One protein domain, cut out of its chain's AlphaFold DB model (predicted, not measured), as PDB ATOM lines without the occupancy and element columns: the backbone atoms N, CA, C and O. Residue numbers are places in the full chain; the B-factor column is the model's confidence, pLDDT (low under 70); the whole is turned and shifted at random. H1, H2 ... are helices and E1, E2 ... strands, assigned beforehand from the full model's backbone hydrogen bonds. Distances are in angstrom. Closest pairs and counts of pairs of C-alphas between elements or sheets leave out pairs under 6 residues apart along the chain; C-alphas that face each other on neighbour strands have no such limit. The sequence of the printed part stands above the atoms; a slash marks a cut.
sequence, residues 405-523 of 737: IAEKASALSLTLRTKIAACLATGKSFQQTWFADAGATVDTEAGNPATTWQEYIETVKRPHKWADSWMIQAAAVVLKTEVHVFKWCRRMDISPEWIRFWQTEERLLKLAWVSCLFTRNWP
ATOM      1  N   ILE A 405     596.655 574.734 424.517       83.00
ATOM      2  CA  ILE A 405     595.520 575.277 425.279       83.00
ATOM      3  C   ILE A 405     594.282 574.399 425.066       83.00
ATOM      4  O   ILE A 405     593.602 574.083 426.045       83.00
ATOM      5  N   ALA A 406     594.019 573.962 423.832       77.31
ATOM      6  CA  ALA A 406     592.915 573.067 423.494       77.31
ATOM      7  C   ALA A 406     593.056 571.698 424.184       77.31
ATOM      8  O   ALA A 406     592.104 571.237 424.818       77.31
ATOM      9  N   GLU A 407     594.247 571.095 424.173       81.94
ATOM     10  CA  GLU A 407     594.548 569.850 424.896       81.94
ATOM     11  C   GLU A 407     594.277 569.980 426.402       81.94
ATOM     12  O   GLU A 407     593.548 569.176 426.991       81.94
ATOM     13  N   LYS A 408     594.810 571.035 427.037       84.75
ATOM     14  CA  LYS A 408     594.610 571.294 428.473       84.75
ATOM     15  C   LYS A 408     593.138 571.552 428.799       84.75
ATOM     16  O   LYS A 408     592.647 571.057 429.814       84.75
ATOM     17  N   ALA A 409     592.419 572.283 427.947       80.00
ATOM     18  CA  ALA A 409     590.985 572.514 428.101       80.00
ATOM     19  C   ALA A 409     590.176 571.212 427.967       80.00
ATOM     20  O   ALA A 409     589.271 570.974 428.770       80.00
ATOM     21  N   SER A 410     590.534 570.342 427.018       80.94
ATOM     22  CA  SER A 410     589.919 569.025 426.823       80.94
ATOM     23  C   SER A 410     590.133 568.113 428.040       80.94
ATOM     24  O   SER A 410     589.167 567.615 428.625       80.94
ATOM     25  N   ALA A 411     591.373 567.997 428.526       84.38
ATOM     26  CA  ALA A 411     591.710 567.216 429.718       84.38
ATOM     27  C   ALA A 411     590.990 567.719 430.989       84.38
ATOM     28  O   ALA A 411     590.494 566.923 431.796       84.38
ATOM     29  N   LEU A 412     590.878 569.043 431.163       87.06
ATOM     30  CA  LEU A 412     590.125 569.656 432.262       87.06
ATOM     31  C   LEU A 412     588.612 569.419 432.136       87.06
ATOM     32  O   LEU A 412     587.966 569.109 433.138       87.06
ATOM     33  N   SER A 413     588.057 569.520 430.924       85.44
ATOM     34  CA  SER A 413     586.646 569.237 430.623       85.44
ATOM     35  C   SER A 413     586.285 567.793 430.972       85.44
ATOM     36  O   SER A 413     585.339 567.559 431.727       85.44
ATOM     37  N   LEU A 414     587.096 566.826 430.525       87.19
ATOM     38  CA  LEU A 414     586.927 565.408 430.846       87.19
ATOM     39  C   LEU A 414     586.996 565.167 432.362       87.19
ATOM     40  O   LEU A 414     586.074 564.595 432.941       87.19
ATOM     41  N   THR A 415     588.028 565.697 433.028       91.81
ATOM     42  CA  THR A 415     588.202 565.591 434.489       91.81
ATOM     43  C   THR A 415     587.003 566.153 435.260       91.81
ATOM     44  O   THR A 415     586.587 565.590 436.280       91.81
ATOM     45  N   LEU A 416     586.435 567.271 434.800       92.25
ATOM     46  CA  LEU A 416     585.256 567.880 435.406       92.25
ATOM     47  C   LEU A 416     584.003 567.022 435.175       92.25
ATOM     48  O   LEU A 416     583.275 566.775 436.135       92.25
ATOM     49  N   ARG A 417     583.784 566.500 433.957       93.44
ATOM     50  CA  ARG A 417     582.674 565.579 433.643       93.44
ATOM     51  C   ARG A 417     582.711 564.317 434.503       93.44
ATOM     52  O   ARG A 417     581.690 563.970 435.089       93.44
ATOM     53  N   THR A 418     583.874 563.682 434.678       93.31
ATOM     54  CA  THR A 418     584.017 562.501 435.552       93.31
ATOM     55  C   THR A 418     583.618 562.810 436.999       93.31
ATOM     56  O   THR A 418     582.887 562.039 437.622       93.31
ATOM     57  N   LYS A 419     584.034 563.967 437.534       95.00
ATOM     58  CA  LYS A 419     583.661 564.402 438.892       95.00
ATOM     59  C   LYS A 419     582.176 564.756 439.011       95.00
ATOM     60  O   LYS A 419     581.569 564.450 440.034       95.00
ATOM     61  N   ILE A 420     581.585 565.361 437.979       95.94
ATOM     62  CA  ILE A 420     580.144 565.639 437.895       95.94
ATOM     63  C   ILE A 420     579.347 564.329 437.899       95.94
ATOM     64  O   ILE A 420     578.446 564.184 438.720       95.94
ATOM     65  N   ALA A 421     579.714 563.353 437.063       95.25
ATOM     66  CA  ALA A 421     579.059 562.046 437.013       95.25
ATOM     67  C   ALA A 421     579.127 561.316 438.369       95.25
ATOM     68  O   ALA A 421     578.116 560.797 438.835       95.25
ATOM     69  N   ALA A 422     580.279 561.346 439.050       95.44
ATOM     70  CA  ALA A 422     580.432 560.777 440.393       95.44
ATOM     71  C   ALA A 422     579.607 561.516 441.469       95.44
ATOM     72  O   ALA A 422     579.047 560.882 442.366       95.44
ATOM     73  N   CYS A 423     579.501 562.847 441.379       94.38
ATOM     74  CA  CYS A 423     578.648 563.655 442.257       94.38
ATOM     75  C   CYS A 423     577.163 563.319 442.062       94.38
ATOM     76  O   CYS A 423     576.443 563.134 443.038       94.38
ATOM     77  N   LEU A 424     576.711 563.194 440.811       94.44
ATOM     78  CA  LEU A 424     575.340 562.800 440.490       94.44
ATOM     79  C   LEU A 424     575.061 561.374 440.991       94.44
ATOM     80  O   LEU A 424     574.120 561.175 441.749       94.44
ATOM     81  N   ALA A 425     575.922 560.402 440.673       93.50
ATOM     82  CA  ALA A 425     575.746 559.000 441.066       93.50
ATOM     83  C   ALA A 425     575.640 558.769 442.587       93.50
ATOM     84  O   ALA A 425     574.997 557.815 443.021       93.50
ATOM     85  N   THR A 426     576.254 559.632 443.403       90.56
ATOM     86  CA  THR A 426     576.220 559.542 444.874       90.56
ATOM     87  C   THR A 426     575.131 560.415 445.515       90.56
ATOM     88  O   THR A 426     574.624 560.088 446.594       90.56
ATOM     89  N   GLY A 427     574.728 561.505 444.859       85.94
ATOM     90  CA  GLY A 427     573.784 562.493 445.377       85.94
ATOM     91  C   GLY A 427     572.316 562.075 445.254       85.94
ATOM     92  O   GLY A 427     571.631 562.432 444.296       85.94
ATOM     93  N   LYS A 428     571.777 561.398 446.280       82.25
ATOM     94  CA  LYS A 428     570.345 561.015 446.360       82.25
ATOM     95  C   LYS A 428     569.374 562.187 446.149       82.25
ATOM     96  O   LYS A 428     568.254 561.974 445.690       82.25
ATOM     97  N   SER A 429     569.785 563.408 446.494       84.19
ATOM     98  CA  SER A 429     568.992 564.623 446.288       84.19
ATOM     99  C   SER A 429     568.775 564.928 444.800       84.19
ATOM    100  O   SER A 429     567.653 565.251 444.419       84.19
ATOM    101  N   PHE A 430     569.794 564.736 443.953       88.00
ATOM    102  CA  PHE A 430     569.684 564.901 442.503       88.00
ATOM    103  C   PHE A 430     568.726 563.874 441.895       88.00
ATOM    104  O   PHE A 430     567.812 564.261 441.171       88.00
ATOM    105  N   GLN A 431     568.860 562.593 442.261       89.06
ATOM    106  CA  GLN A 431     567.963 561.525 441.799       89.06
ATOM    107  C   GLN A 431     566.486 561.809 442.129       89.06
ATOM    108  O   GLN A 431     565.607 561.519 441.325       89.06
ATOM    109  N   GLN A 432     566.202 562.380 443.305       83.94
ATOM    110  CA  GLN A 432     564.838 562.727 443.728       83.94
ATOM    111  C   GLN A 432     564.229 563.906 442.959       83.94
ATOM    112  O   GLN A 432     563.007 564.047 442.942       83.94
ATOM    113  N   THR A 433     565.056 564.775 442.375       84.31
ATOM    114  CA  THR A 433     564.601 565.979 441.665       84.31
ATOM    115  C   THR A 433     564.753 565.901 440.148       84.31
ATOM    116  O   THR A 433     564.202 566.753 439.454       84.31
ATOM    117  N   TRP A 434     565.491 564.912 439.640       89.94
ATOM    118  CA  TRP A 434     565.700 564.686 438.214       89.94
ATOM    119  C   TRP A 434     564.408 564.276 437.496       89.94
ATOM    120  O   TRP A 434     563.518 563.640 438.062       89.94
ATOM    121  N   PHE A 435     564.331 564.640 436.222       85.56
ATOM    122  CA  PHE A 435     563.285 564.257 435.285       85.56
ATOM    123  C   PHE A 435     563.892 564.200 433.878       85.56
ATOM    124  O   PHE A 435     564.834 564.941 433.590       85.56
ATOM    125  N   ALA A 436     563.341 563.356 433.004       84.81
ATOM    126  CA  ALA A 436     563.717 563.334 431.593       84.81
ATOM    127  C   ALA A 436     563.306 564.659 430.924       84.81
ATOM    128  O   ALA A 436     562.140 565.060 431.000       84.81
ATOM    129  N   ASP A 437     564.256 565.355 430.297       83.44
ATOM    130  CA  ASP A 437     563.980 566.608 429.592       83.44
ATOM    131  C   ASP A 437     563.370 566.310 428.215       83.44
ATOM    132  O   ASP A 437     564.016 565.736 427.343       83.44
ATOM    133  N   ALA A 438     562.122 566.730 428.008       79.38
ATOM    134  CA  ALA A 438     561.424 566.580 426.732       79.38
ATOM    135  C   ALA A 438     562.046 567.410 425.588       79.38
ATOM    136  O   ALA A 438     561.677 567.218 424.432       79.38
ATOM    137  N   GLY A 439     562.954 568.344 425.896       82.50
ATOM    138  CA  GLY A 439     563.747 569.083 424.912       82.50
ATOM    139  C   GLY A 439     565.079 568.425 424.530       82.50
ATOM    140  O   GLY A 439     565.783 568.979 423.688       82.50
ATOM    141  N   ALA A 440     565.449 567.290 425.136       86.38
ATOM    142  CA  ALA A 440     566.705 566.606 424.839       86.38
ATOM    143  C   ALA A 440     566.644 565.877 423.485       86.38
ATOM    144  O   ALA A 440     565.834 564.973 423.282       86.38
ATOM    145  N   THR A 441     567.536 566.249 422.565       91.19
ATOM    146  CA  THR A 441     567.732 565.591 421.261       91.19
ATOM    147  C   THR A 441     569.008 564.752 421.248       91.19
ATOM    148  O   THR A 441     569.891 564.933 422.094       91.19
ATOM    149  N   VAL A 442     569.131 563.876 420.244       91.94
ATOM    150  CA  VAL A 442     570.337 563.068 419.995       91.94
ATOM    151  C   VAL A 442     571.594 563.946 419.910       91.94
ATOM    152  O   VAL A 442     572.622 563.581 420.473       91.94
ATOM    153  N   ASP A 443     571.502 565.130 419.302       89.50
ATOM    154  CA  ASP A 443     572.628 566.069 419.188       89.50
ATOM    155  C   ASP A 443     573.029 566.647 420.552       89.50
ATOM    156  O   ASP A 443     574.203 566.648 420.919       89.50
ATOM    157  N   THR A 444     572.049 567.100 421.345       89.00
ATOM    158  CA  THR A 444     572.316 567.704 422.665       89.00
ATOM    159  C   THR A 444     572.852 566.699 423.686       89.00
ATOM    160  O   THR A 444     573.641 567.058 424.561       89.00
ATOM    161  N   GLU A 445     572.463 565.429 423.564       90.00
ATOM    162  CA  GLU A 445     572.889 564.330 424.434       90.00
ATOM    163  C   GLU A 445     574.091 563.551 423.868       90.00
ATOM    164  O   GLU A 445     574.583 562.641 424.537       90.00
ATOM    165  N   ALA A 446     574.582 563.904 422.672       90.50
ATOM    166  CA  ALA A 446     575.624 563.187 421.928       90.50
ATOM    167  C   ALA A 446     575.350 561.671 421.799       90.50
ATOM    168  O   ALA A 446     576.193 560.833 422.122       90.50
ATOM    169  N   GLY A 447     574.128 561.328 421.393       93.12
ATOM    170  CA  GLY A 447     573.572 559.974 421.367       93.12
ATOM    171  C   GLY A 447     572.173 559.941 421.987       93.12
ATOM    172  O   GLY A 447     571.652 560.972 422.404       93.12
ATOM    173  N   ASN A 448     571.562 558.757 422.093       94.00
ATOM    174  CA  ASN A 448     570.187 558.610 422.594       94.00
ATOM    175  C   ASN A 448     569.968 559.339 423.941       94.00
ATOM    176  O   ASN A 448     570.779 559.132 424.860       94.00
ATOM    177  N   PRO A 449     568.911 560.168 424.066       94.50
ATOM    178  CA  PRO A 449     568.548 560.819 425.319       94.50
ATOM    179  C   PRO A 449     568.217 559.835 426.440       94.50
ATOM    180  O   PRO A 449     567.716 558.739 426.195       94.50
ATOM    181  N   ALA A 450     568.475 560.249 427.679       93.56
ATOM    182  CA  ALA A 450     568.174 559.448 428.857       93.56
ATOM    183  C   ALA A 450     566.678 559.441 429.190       93.56
ATOM    184  O   ALA A 450     566.073 560.490 429.418       93.56
ATOM    185  N   THR A 451     566.109 558.246 429.314       92.81
ATOM    186  CA  THR A 451     564.758 558.022 429.841       92.81
ATOM    187  C   THR A 451     564.778 557.705 431.337       92.81
ATOM    188  O   THR A 451     563.842 558.059 432.058       92.81
ATOM    189  N   THR A 452     565.873 557.117 431.833       94.25
ATOM    190  CA  THR A 452     566.092 556.817 433.255       94.25
ATOM    191  C   THR A 452     567.252 557.612 433.863       94.25
ATOM    192  O   THR A 452     568.143 558.112 433.176       94.25
ATOM    193  N   TRP A 453     567.267 557.708 435.195       93.19
ATOM    194  CA  TRP A 453     568.344 558.356 435.950       93.19
ATOM    195  C   TRP A 453     569.707 557.669 435.755       93.19
ATOM    196  O   TRP A 453     570.743 558.327 435.696       93.19
ATOM    197  N   GLN A 454     569.704 556.341 435.641       94.06
ATOM    198  CA  GLN A 454     570.896 555.536 435.396       94.06
ATOM    199  C   GLN A 454     571.459 555.808 433.998       94.06
ATOM    200  O   GLN A 454     572.648 556.091 433.880       94.06
ATOM    201  N   GLU A 455     570.611 555.821 432.961       94.75
ATOM    202  CA  GLU A 455     571.011 556.261 431.617       94.75
ATOM    203  C   GLU A 455     571.585 557.679 431.643       94.75
ATOM    204  O   GLU A 455     572.622 557.925 431.036       94.75
ATOM    205  N   TYR A 456     570.960 558.598 432.384       95.25
ATOM    206  CA  TYR A 456     571.396 559.991 432.474       95.25
ATOM    207  C   TYR A 456     572.815 560.140 433.047       95.25
ATOM    208  O   TYR A 456     573.612 560.921 432.528       95.25
ATOM    209  N   ILE A 457     573.184 559.352 434.062       94.81
ATOM    210  CA  ILE A 457     574.563 559.327 434.582       94.81
ATOM    211  C   ILE A 457     575.559 558.875 433.500       94.81
ATOM    212  O   ILE A 457     576.677 559.392 433.449       94.81
ATOM    213  N   GLU A 458     575.167 557.953 432.617       94.06
ATOM    214  CA  GLU A 458     575.996 557.537 431.483       94.06
ATOM    215  C   GLU A 458     576.028 558.588 430.361       94.06
ATOM    216  O   GLU A 458     577.101 558.823 429.799       94.06
ATOM    217  N   THR A 459     574.927 559.300 430.068       94.56
ATOM    218  CA  THR A 459     574.968 560.373 429.055       94.56
ATOM    219  C   THR A 459     575.889 561.509 429.485       94.56
ATOM    220  O   THR A 459     576.683 561.980 428.673       94.56
ATOM    221  N   VAL A 460     575.898 561.883 430.772       94.25
ATOM    222  CA  VAL A 460     576.799 562.902 431.358       94.25
ATOM    223  C   VAL A 460     578.288 562.626 431.093       94.25
ATOM    224  O   VAL A 460     579.073 563.575 430.971       94.25
ATOM    225  N   LYS A 461     578.694 561.355 430.961       90.50
ATOM    226  CA  LYS A 461     580.084 560.967 430.655       90.50
ATOM    227  C   LYS A 461     580.468 561.185 429.187       90.50
ATOM    228  O   LYS A 461     581.661 561.226 428.890       90.50
ATOM    229  N   ARG A 462     579.502 561.332 428.272       91.06
ATOM    230  CA  ARG A 462     579.759 561.522 426.834       91.06
ATOM    231  C   ARG A 462     580.519 562.845 426.607       91.06
ATOM    232  O   ARG A 462     580.074 563.877 427.125       91.06
ATOM    233  N   PRO A 463     581.620 562.870 425.827       86.19
ATOM    234  CA  PRO A 463     582.443 564.074 425.658       86.19
ATOM    235  C   PRO A 463     581.678 565.274 425.083       86.19
ATOM    236  O   PRO A 463     581.862 566.402 425.543       86.19
ATOM    237  N   HIS A 464     580.783 565.017 424.125       86.62
ATOM    238  CA  HIS A 464     580.083 566.051 423.356       86.62
ATOM    239  C   HIS A 464     578.684 566.406 423.894       86.62
ATOM    240  O   HIS A 464     578.075 567.347 423.390       86.62
ATOM    241  N   LYS A 465     578.177 565.731 424.943       90.25
ATOM    242  CA  LYS A 465     576.887 566.096 425.564       90.25
ATOM    243  C   LYS A 465     576.938 567.533 426.080       90.25
ATOM    244  O   LYS A 465     577.896 567.920 426.761       90.25
ATOM    245  N   TRP A 466     575.888 568.297 425.809       90.44
ATOM    246  CA  TRP A 466     575.739 569.679 426.247       90.44
ATOM    247  C   TRP A 466     575.557 569.765 427.768       90.44
ATOM    248  O   TRP A 466     574.933 568.906 428.392       90.44
ATOM    249  N   ALA A 467     576.101 570.821 428.378       88.38
ATOM    250  CA  ALA A 467     575.989 571.045 429.815       88.38
ATOM    251  C   ALA A 467     574.580 571.544 430.184       88.38
ATOM    252  O   ALA A 467     574.258 572.721 430.019       88.38
ATOM    253  N   ASP A 468     573.749 570.636 430.692       89.62
ATOM    254  CA  ASP A 468     572.404 570.939 431.182       89.62
ATOM    255  C   ASP A 468     572.398 571.522 432.617       89.62
ATOM    256  O   ASP A 468     573.433 571.709 433.267       89.62
ATOM    257  N   SER A 469     571.206 571.832 433.134       88.56
ATOM    258  CA  SER A 469     571.022 572.420 434.468       88.56
ATOM    259  C   SER A 469     571.481 571.515 435.620       88.56
ATOM    260  O   SER A 469     571.958 572.034 436.633       88.56
ATOM    261  N   TRP A 470     571.383 570.190 435.486       90.00
ATOM    262  CA  TRP A 470     571.835 569.234 436.499       90.00
ATOM    263  C   TRP A 470     573.352 569.097 436.484       90.00
ATOM    264  O   TRP A 470     573.970 569.148 437.548       90.00
ATOM    265  N   MET A 471     573.966 569.031 435.298       93.06
ATOM    266  CA  MET A 471     575.420 569.072 435.142       93.06
ATOM    267  C   MET A 471     576.013 570.351 435.738       93.06
ATOM    268  O   MET A 471     576.987 570.279 436.484       93.06
ATOM    269  N   ILE A 472     575.415 571.516 435.472       91.88
ATOM    270  CA  ILE A 472     575.880 572.804 436.013       91.88
ATOM    271  C   ILE A 472     575.688 572.869 437.539       91.88
ATOM    272  O   ILE A 472     576.557 573.371 438.257       91.88
ATOM    273  N   GLN A 473     574.591 572.319 438.068       89.75
ATOM    274  CA  GLN A 473     574.354 572.254 439.511       89.75
ATOM    275  C   GLN A 473     575.317 571.285 440.221       89.75
ATOM    276  O   GLN A 473     575.835 571.604 441.291       89.75
ATOM    277  N   ALA A 474     575.619 570.132 439.630       92.50
ATOM    278  CA  ALA A 474     576.648 569.230 440.139       92.50
ATOM    279  C   ALA A 474     578.055 569.841 440.009       92.50
ATOM    280  O   ALA A 474     578.850 569.732 440.940       92.50
ATOM    281  N   ALA A 475     578.347 570.582 438.932       92.88
ATOM    282  CA  ALA A 475     579.596 571.330 438.782       92.88
ATOM    283  C   ALA A 475     579.785 572.355 439.913       92.88
ATOM    284  O   ALA A 475     580.864 572.424 440.496       92.88
ATOM    285  N   ALA A 476     578.734 573.098 440.283       90.81
ATOM    286  CA  ALA A 476     578.767 574.040 441.405       90.81
ATOM    287  C   ALA A 476     579.119 573.357 442.745       90.81
ATOM    288  O   ALA A 476     579.884 573.907 443.543       90.81
ATOM    289  N   VAL A 477     578.617 572.138 442.979       90.94
ATOM    290  CA  VAL A 477     578.936 571.324 444.168       90.94
ATOM    291  C   VAL A 477     580.375 570.792 444.114       90.94
ATOM    292  O   VAL A 477     581.127 570.973 445.072       90.94
ATOM    293  N   VAL A 478     580.796 570.211 442.984       92.81
ATOM    294  CA  VAL A 478     582.161 569.690 442.756       92.81
ATOM    295  C   VAL A 478     583.221 570.782 442.919       92.81
ATOM    296  O   VAL A 478     584.230 570.576 443.595       92.81
ATOM    297  N   LEU A 479     582.983 571.958 442.333       90.19
ATOM    298  CA  LEU A 479     583.862 573.130 442.396       90.19
ATOM    299  C   LEU A 479     583.698 573.937 443.695       90.19
ATOM    300  O   LEU A 479     584.428 574.905 443.904       90.19
ATOM    301  N   LYS A 480     582.733 573.575 444.554       89.81
ATOM    302  CA  LYS A 480     582.385 574.271 445.808       89.81
ATOM    303  C   LYS A 480     582.217 575.788 445.622       89.81
ATOM    304  O   LYS A 480     582.628 576.569 446.475       89.81
ATOM    305  N   THR A 481     581.625 576.187 444.496       86.88
ATOM    306  CA  THR A 481     581.543 577.577 444.017       86.88
ATOM    307  C   THR A 481     580.153 577.844 443.430       86.88
ATOM    308  O   THR A 481     579.584 576.978 442.771       86.88
ATOM    309  N   GLU A 482     579.579 579.031 443.661       80.19
ATOM    310  CA  GLU A 482     578.297 579.421 443.049       80.19
ATOM    311  C   GLU A 482     578.474 579.682 441.540       80.19
ATOM    312  O   GLU A 482     579.294 580.509 441.141       80.19
ATOM    313  N   VAL A 483     577.693 578.997 440.695       78.19
ATOM    314  CA  VAL A 483     577.734 579.171 439.232       78.19
ATOM    315  C   VAL A 483     576.567 580.048 438.786       78.19
ATOM    316  O   VAL A 483     575.411 579.827 439.155       78.19
ATOM    317  N   HIS A 484     576.877 581.065 437.985       78.38
ATOM    318  CA  HIS A 484     575.922 582.040 437.469       78.38
ATOM    319  C   HIS A 484     575.767 581.867 435.961       78.38
ATOM    320  O   HIS A 484     576.710 582.114 435.215       78.38
ATOM    321  N   VAL A 485     574.568 581.494 435.512       74.25
ATOM    322  CA  VAL A 485     574.249 581.364 434.087       74.25
ATOM    323  C   VAL A 485     573.383 582.542 433.660       74.25
ATOM    324  O   VAL A 485     572.311 582.783 434.218       74.25
ATOM    325  N   PHE A 486     573.861 583.274 432.658       73.25
ATOM    326  CA  PHE A 486     573.101 584.307 431.965       73.25
ATOM    327  C   PHE A 486     572.429 583.681 430.743       73.25
ATOM    328  O   PHE A 486     573.114 583.316 429.787       73.25
ATOM    329  N   LYS A 487     571.099 583.535 430.766       67.62
ATOM    330  CA  LYS A 487     570.353 582.982 429.630       67.62
ATOM    331  C   LYS A 487     569.739 584.113 428.810       67.62
ATOM    332  O   LYS A 487     568.850 584.823 429.281       67.62
ATOM    333  N   TRP A 488     570.190 584.264 427.566       56.00
ATOM    334  CA  TRP A 488     569.548 585.166 426.613       56.00
ATOM    335  C   TRP A 488     568.283 584.516 426.040       56.00
ATOM    336  O   TRP A 488     568.353 583.536 425.299       56.00
ATOM    337  N   CYS A 489     567.118 585.067 426.371       52.81
ATOM    338  CA  CYS A 489     565.832 584.625 425.840       52.81
ATOM    339  C   CYS A 489     565.381 585.580 424.725       52.81
ATOM    340  O   CYS A 489     565.205 586.767 424.973       52.81
ATOM    341  N   ARG A 490     565.127 585.077 423.507       45.44
ATOM    342  CA  ARG A 490     564.629 585.890 422.369       45.44
ATOM    343  C   ARG A 490     563.172 586.386 422.513       45.44
ATOM    344  O   ARG A 490     562.666 587.023 421.595       45.44
ATOM    345  N   ARG A 491     562.476 586.115 423.626       42.81
ATOM    346  CA  ARG A 491     561.135 586.680 423.878       42.81
ATOM    347  C   ARG A 491     561.269 588.163 424.212       42.81
ATOM    348  O   ARG A 491     561.852 588.490 425.240       42.81
ATOM    349  N   MET A 492     560.696 589.024 423.371       37.28
ATOM    350  CA  MET A 492     560.856 590.485 423.455       37.28
ATOM    351  C   MET A 492     560.371 591.101 424.783       37.28
ATOM    352  O   MET A 492     560.844 592.171 425.152       37.28
ATOM    353  N   ASP A 493     559.514 590.400 425.533       41.97
ATOM    354  CA  ASP A 493     558.865 590.922 426.745       41.97
ATOM    355  C   ASP A 493     559.490 590.444 428.071       41.97
ATOM    356  O   ASP A 493     559.047 590.853 429.146       41.97
ATOM    357  N   ILE A 494     560.486 589.545 428.037       42.28
ATOM    358  CA  ILE A 494     561.073 588.951 429.251       42.28
ATOM    359  C   ILE A 494     562.503 589.460 429.431       42.28
ATOM    360  O   ILE A 494     563.392 589.167 428.634       42.28
ATOM    361  N   SER A 495     562.735 590.203 430.517       38.03
ATOM    362  CA  SER A 495     564.074 590.650 430.921       38.03
ATOM    363  C   SER A 495     565.041 589.465 431.047       38.03
ATOM    364  O   SER A 495     564.624 588.434 431.578       38.03
ATOM    365  N   PRO A 496     566.323 589.598 430.657       45.44
ATOM    366  CA  PRO A 496     567.270 588.487 430.693       45.44
ATOM    367  C   PRO A 496     567.388 587.875 432.095       45.44
ATOM    368  O   PRO A 496     567.633 588.574 433.085       45.44
ATOM    369  N   GLU A 497     567.211 586.558 432.170       45.50
ATOM    370  CA  GLU A 497     567.125 585.826 433.431       45.50
ATOM    371  C   GLU A 497     568.507 585.347 433.895       45.50
ATOM    372  O   GLU A 497     569.283 584.746 433.146       45.50
ATOM    373  N   TRP A 498     568.803 585.602 435.171       48.31
ATOM    374  CA  TRP A 498     569.994 585.097 435.851       48.31
ATOM    375  C   TRP A 498     569.644 583.849 436.652       48.31
ATOM    376  O   TRP A 498     569.018 583.947 437.710       48.31
ATOM    377  N   ILE A 499     570.107 582.693 436.189       60.56
ATOM    378  CA  ILE A 499     569.963 581.427 436.907       60.56
ATOM    379  C   ILE A 499     571.190 581.251 437.811       60.56
ATOM    380  O   ILE A 499     572.327 581.476 437.387       60.56
ATOM    381  N   ARG A 500     570.966 580.891 439.080       54.59
ATOM    382  CA  ARG A 500     572.032 580.632 440.059       54.59
ATOM    383  C   ARG A 500     572.010 579.188 440.516       54.59
ATOM    384  O   ARG A 500     570.973 578.704 440.963       54.59
ATOM    385  N   PHE A 501     573.181 578.574 440.490       66.81
ATOM    386  CA  PHE A 501     573.427 577.221 440.958       66.81
ATOM    387  C   PHE A 501     574.326 577.263 442.194       66.81
ATOM    388  O   PHE A 501     575.272 578.050 442.272       66.81
ATOM    389  N   TRP A 502     573.993 576.452 443.196       69.75
ATOM    390  CA  TRP A 502     574.526 576.601 444.552       69.75
ATOM    391  C   TRP A 502     575.626 575.591 444.862       69.75
ATOM    392  O   TRP A 502     575.532 574.425 444.506       69.75
ATOM    393  N   GLN A 503     576.616 576.009 445.642       69.44
ATOM    394  CA  GLN A 503     577.752 575.177 446.059       69.44
ATOM    395  C   GLN A 503     577.430 574.007 447.024       69.44
ATOM    396  O   GLN A 503     578.351 573.318 447.455       69.44
ATOM    397  N   THR A 504     576.168 573.793 447.433       64.94
ATOM    398  CA  THR A 504     575.773 572.732 448.387       64.94
ATOM    399  C   THR A 504     574.387 572.142 448.114       64.94
ATOM    400  O   THR A 504     573.414 572.878 447.940       64.94
ATOM    401  N   GLU A 505     574.270 570.811 448.200       55.84
ATOM    402  CA  GLU A 505     573.002 570.083 448.011       55.84
ATOM    403  C   GLU A 505     571.896 570.510 448.991       55.84
ATOM    404  O   GLU A 505     570.749 570.700 448.590       55.84
ATOM    405  N   GLU A 506     572.217 570.745 450.270       55.97
ATOM    406  CA  GLU A 506     571.211 571.145 451.269       55.97
ATOM    407  C   GLU A 506     570.417 572.404 450.880       55.97
ATOM    408  O   GLU A 506     569.269 572.572 451.305       55.97
ATOM    409  N   ARG A 507     571.022 573.325 450.113       54.62
ATOM    410  CA  ARG A 507     570.339 574.547 449.669       54.62
ATOM    411  C   ARG A 507     569.307 574.271 448.576       54.62
ATOM    412  O   ARG A 507     568.312 574.991 448.549       54.62
ATOM    413  N   LEU A 508     569.485 573.232 447.754       52.72
ATOM    414  CA  LEU A 508     568.501 572.820 446.745       52.72
ATOM    415  C   LEU A 508     567.187 572.409 447.412       52.72
ATOM    416  O   LEU A 508     566.143 572.989 447.125       52.72
ATOM    417  N   LEU A 509     567.254 571.492 448.382       48.41
ATOM    418  CA  LEU A 509     566.081 571.017 449.124       48.41
ATOM    419  C   LEU A 509     565.375 572.157 449.875       48.41
ATOM    420  O   LEU A 509     564.151 572.282 449.814       48.41
ATOM    421  N   LYS A 510     566.144 573.037 450.536       43.72
ATOM    422  CA  LYS A 510     565.602 574.199 451.261       43.72
ATOM    423  C   LYS A 510     564.906 575.198 450.323       43.72
ATOM    424  O   LYS A 510     563.858 575.726 450.686       43.72
ATOM    425  N   LEU A 511     565.438 575.447 449.122       42.84
ATOM    426  CA  LEU A 511     564.852 576.395 448.161       42.84
ATOM    427  C   LEU A 511     563.702 575.813 447.333       42.84
ATOM    428  O   LEU A 511     562.767 576.556 447.032       42.84
ATOM    429  N   ALA A 512     563.700 574.513 447.031       41.12
ATOM    430  CA  ALA A 512     562.531 573.837 446.467       41.12
ATOM    431  C   ALA A 512     561.322 573.965 447.415       41.12
ATOM    432  O   ALA A 512     560.239 574.379 446.998       41.12
ATOM    433  N   TRP A 513     561.538 573.740 448.718       35.16
ATOM    434  CA  TRP A 513     560.525 573.948 449.759       35.16
ATOM    435  C   TRP A 513     560.066 575.405 449.884       35.16
ATOM    436  O   TRP A 513     558.865 575.669 449.895       35.16
ATOM    437  N   VAL A 514     560.996 576.365 449.950       30.97
ATOM    438  CA  VAL A 514     560.653 577.798 450.023       30.97
ATOM    439  C   VAL A 514     559.888 578.255 448.777       30.97
ATOM    440  O   VAL A 514     558.950 579.036 448.900       30.97
ATOM    441  N   SER A 515     560.209 577.732 447.593       31.09
ATOM    442  CA  SER A 515     559.480 578.070 446.364       31.09
ATOM    443  C   SER A 515     558.024 577.594 446.432       31.09
ATOM    444  O   SER A 515     557.122 578.395 446.191       31.09
ATOM    445  N   CYS A 516     557.777 576.356 446.880       32.94
ATOM    446  CA  CYS A 516     556.421 575.852 447.128       32.94
ATOM    447  C   CYS A 516     555.671 576.625 448.234       32.94
ATOM    448  O   CYS A 516     554.462 576.816 448.128       32.94
ATOM    449  N   LEU A 517     556.366 577.092 449.279       30.11
ATOM    450  CA  LEU A 517     555.768 577.855 450.388       30.11
ATOM    451  C   LEU A 517     555.329 579.277 449.996       30.11
ATOM    452  O   LEU A 517     554.394 579.808 450.596       30.11
ATOM    453  N   PHE A 518     555.988 579.908 449.018       27.02
ATOM    454  CA  PHE A 518     555.671 581.279 448.596       27.02
ATOM    455  C   PHE A 518     554.759 581.365 447.361       27.02
ATOM    456  O   PHE A 518     554.089 582.384 447.178       27.02
ATOM    457  N   THR A 519     554.638 580.311 446.543       30.80
ATOM    458  CA  THR A 519     553.668 580.268 445.433       30.80
ATOM    459  C   THR A 519     552.257 579.919 445.913       30.80
ATOM    460  O   THR A 519     551.722 578.862 445.587       30.80
ATOM    461  N   ARG A 520     551.609 580.844 446.635       31.28
ATOM    462  CA  ARG A 520     550.238 580.687 447.171       31.28
ATOM    463  C   ARG A 520     549.148 580.342 446.135       31.28
ATOM    464  O   ARG A 520     548.060 579.982 446.551       31.28
ATOM    465  N   ASN A 521     549.416 580.483 444.831       33.31
ATOM    466  CA  ASN A 521     548.453 580.279 443.736       33.31
ATOM    467  C   ASN A 521     549.074 579.688 442.447       33.31
ATOM    468  O   ASN A 521     548.571 579.928 441.352       33.31
ATOM    469  N   TRP A 522     550.164 578.917 442.542       27.50
ATOM    470  CA  TRP A 522     550.703 578.186 441.385       27.50
ATOM    471  C   TRP A 522     550.745 576.689 441.702       27.50
ATOM    472  O   TRP A 522     551.362 576.322 442.704       27.50
ATOM    473  N   PRO A 523     550.160 575.796 440.878       30.66
ATOM    474  CA  PRO A 523     550.528 574.390 440.936       30.66
ATOM    475  C   PRO A 523     551.995 574.291 440.518       30.66
ATOM    476  O   PRO A 523     552.318 574.379 439.332       30.66
TER     477      PRO A 523
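What this domain is: This is residues 405 to 523 of the 737 residues of the protein "Hypothetical protein" of Symbiodinium microadriaticum (UniProt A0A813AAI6). Helix H5 forms the core, with the long helix H1 crossing it on one side and the hairpin E1 E2 packed on another. H4 packs beside part of H1, running the opposite way, while the last residues of H6, 513 to 518, stick out with the tail 519 to 523. The printed part has 119 residues, with six named helices and two named strands in the order H1 H2 H3 H4 H5 E1 E2 H6; the sheet, E1 - E2, is antiparallel and the class is mostly helix. The whole is compact, with a radius of gyration of the C-alphas of 15.6 A and spans of 49 by 37 by 29 A.

How they stand to each other: H1, residues 405 to 426, touches H5, residues 469 to 478, about perpendicular at 86 degrees, with residues 416 to 424 alone; the closest C-alphas, Ile 420 and Ala 474, are 5.5 A apart. With residues 417 to 425 alone H1 touches H4, residues 453 to 460, at a shallow tilt of 9 degrees, opposite ways; the closest C-alphas, Ala 421 and Ile 457, are 5.8 A apart. H2, residues 428 to 433, is close to H1 but not clearly touching, as is H3, residues 442 to 445, to H4. E1, residues 483 to 487, and E2, residues 497 to 501, form an antiparallel hairpin, with N 485 and O 499 within hydrogen-bond range at 2.9 A. The closest C-alphas of H5 and E2, Gln 473 and Phe 501, are 5.3 A apart. H6, residues 505 to 518, is apart from H1. Every O i to N i+4 pair is within hydrogen-bond range in H1, H2, H4 and H5, and 9 of 10 in H6; H3 is too short for one.

Where its parts are: H1 runs 31.7 A from C-alpha 405 at (595.520, 575.277, 425.279), H5 14.1 A, E1 12.7 A, E2 13.1 A, and H6 20.6 A to C-alpha 518 at (555.671, 581.279, 448.596).

The domain as a whole: The farthest C-alphas, Glu 407 and Asn 521, are 50.9 A apart. The printed part has no cut and no long link. Residues 487 to 523 are under pLDDT 70.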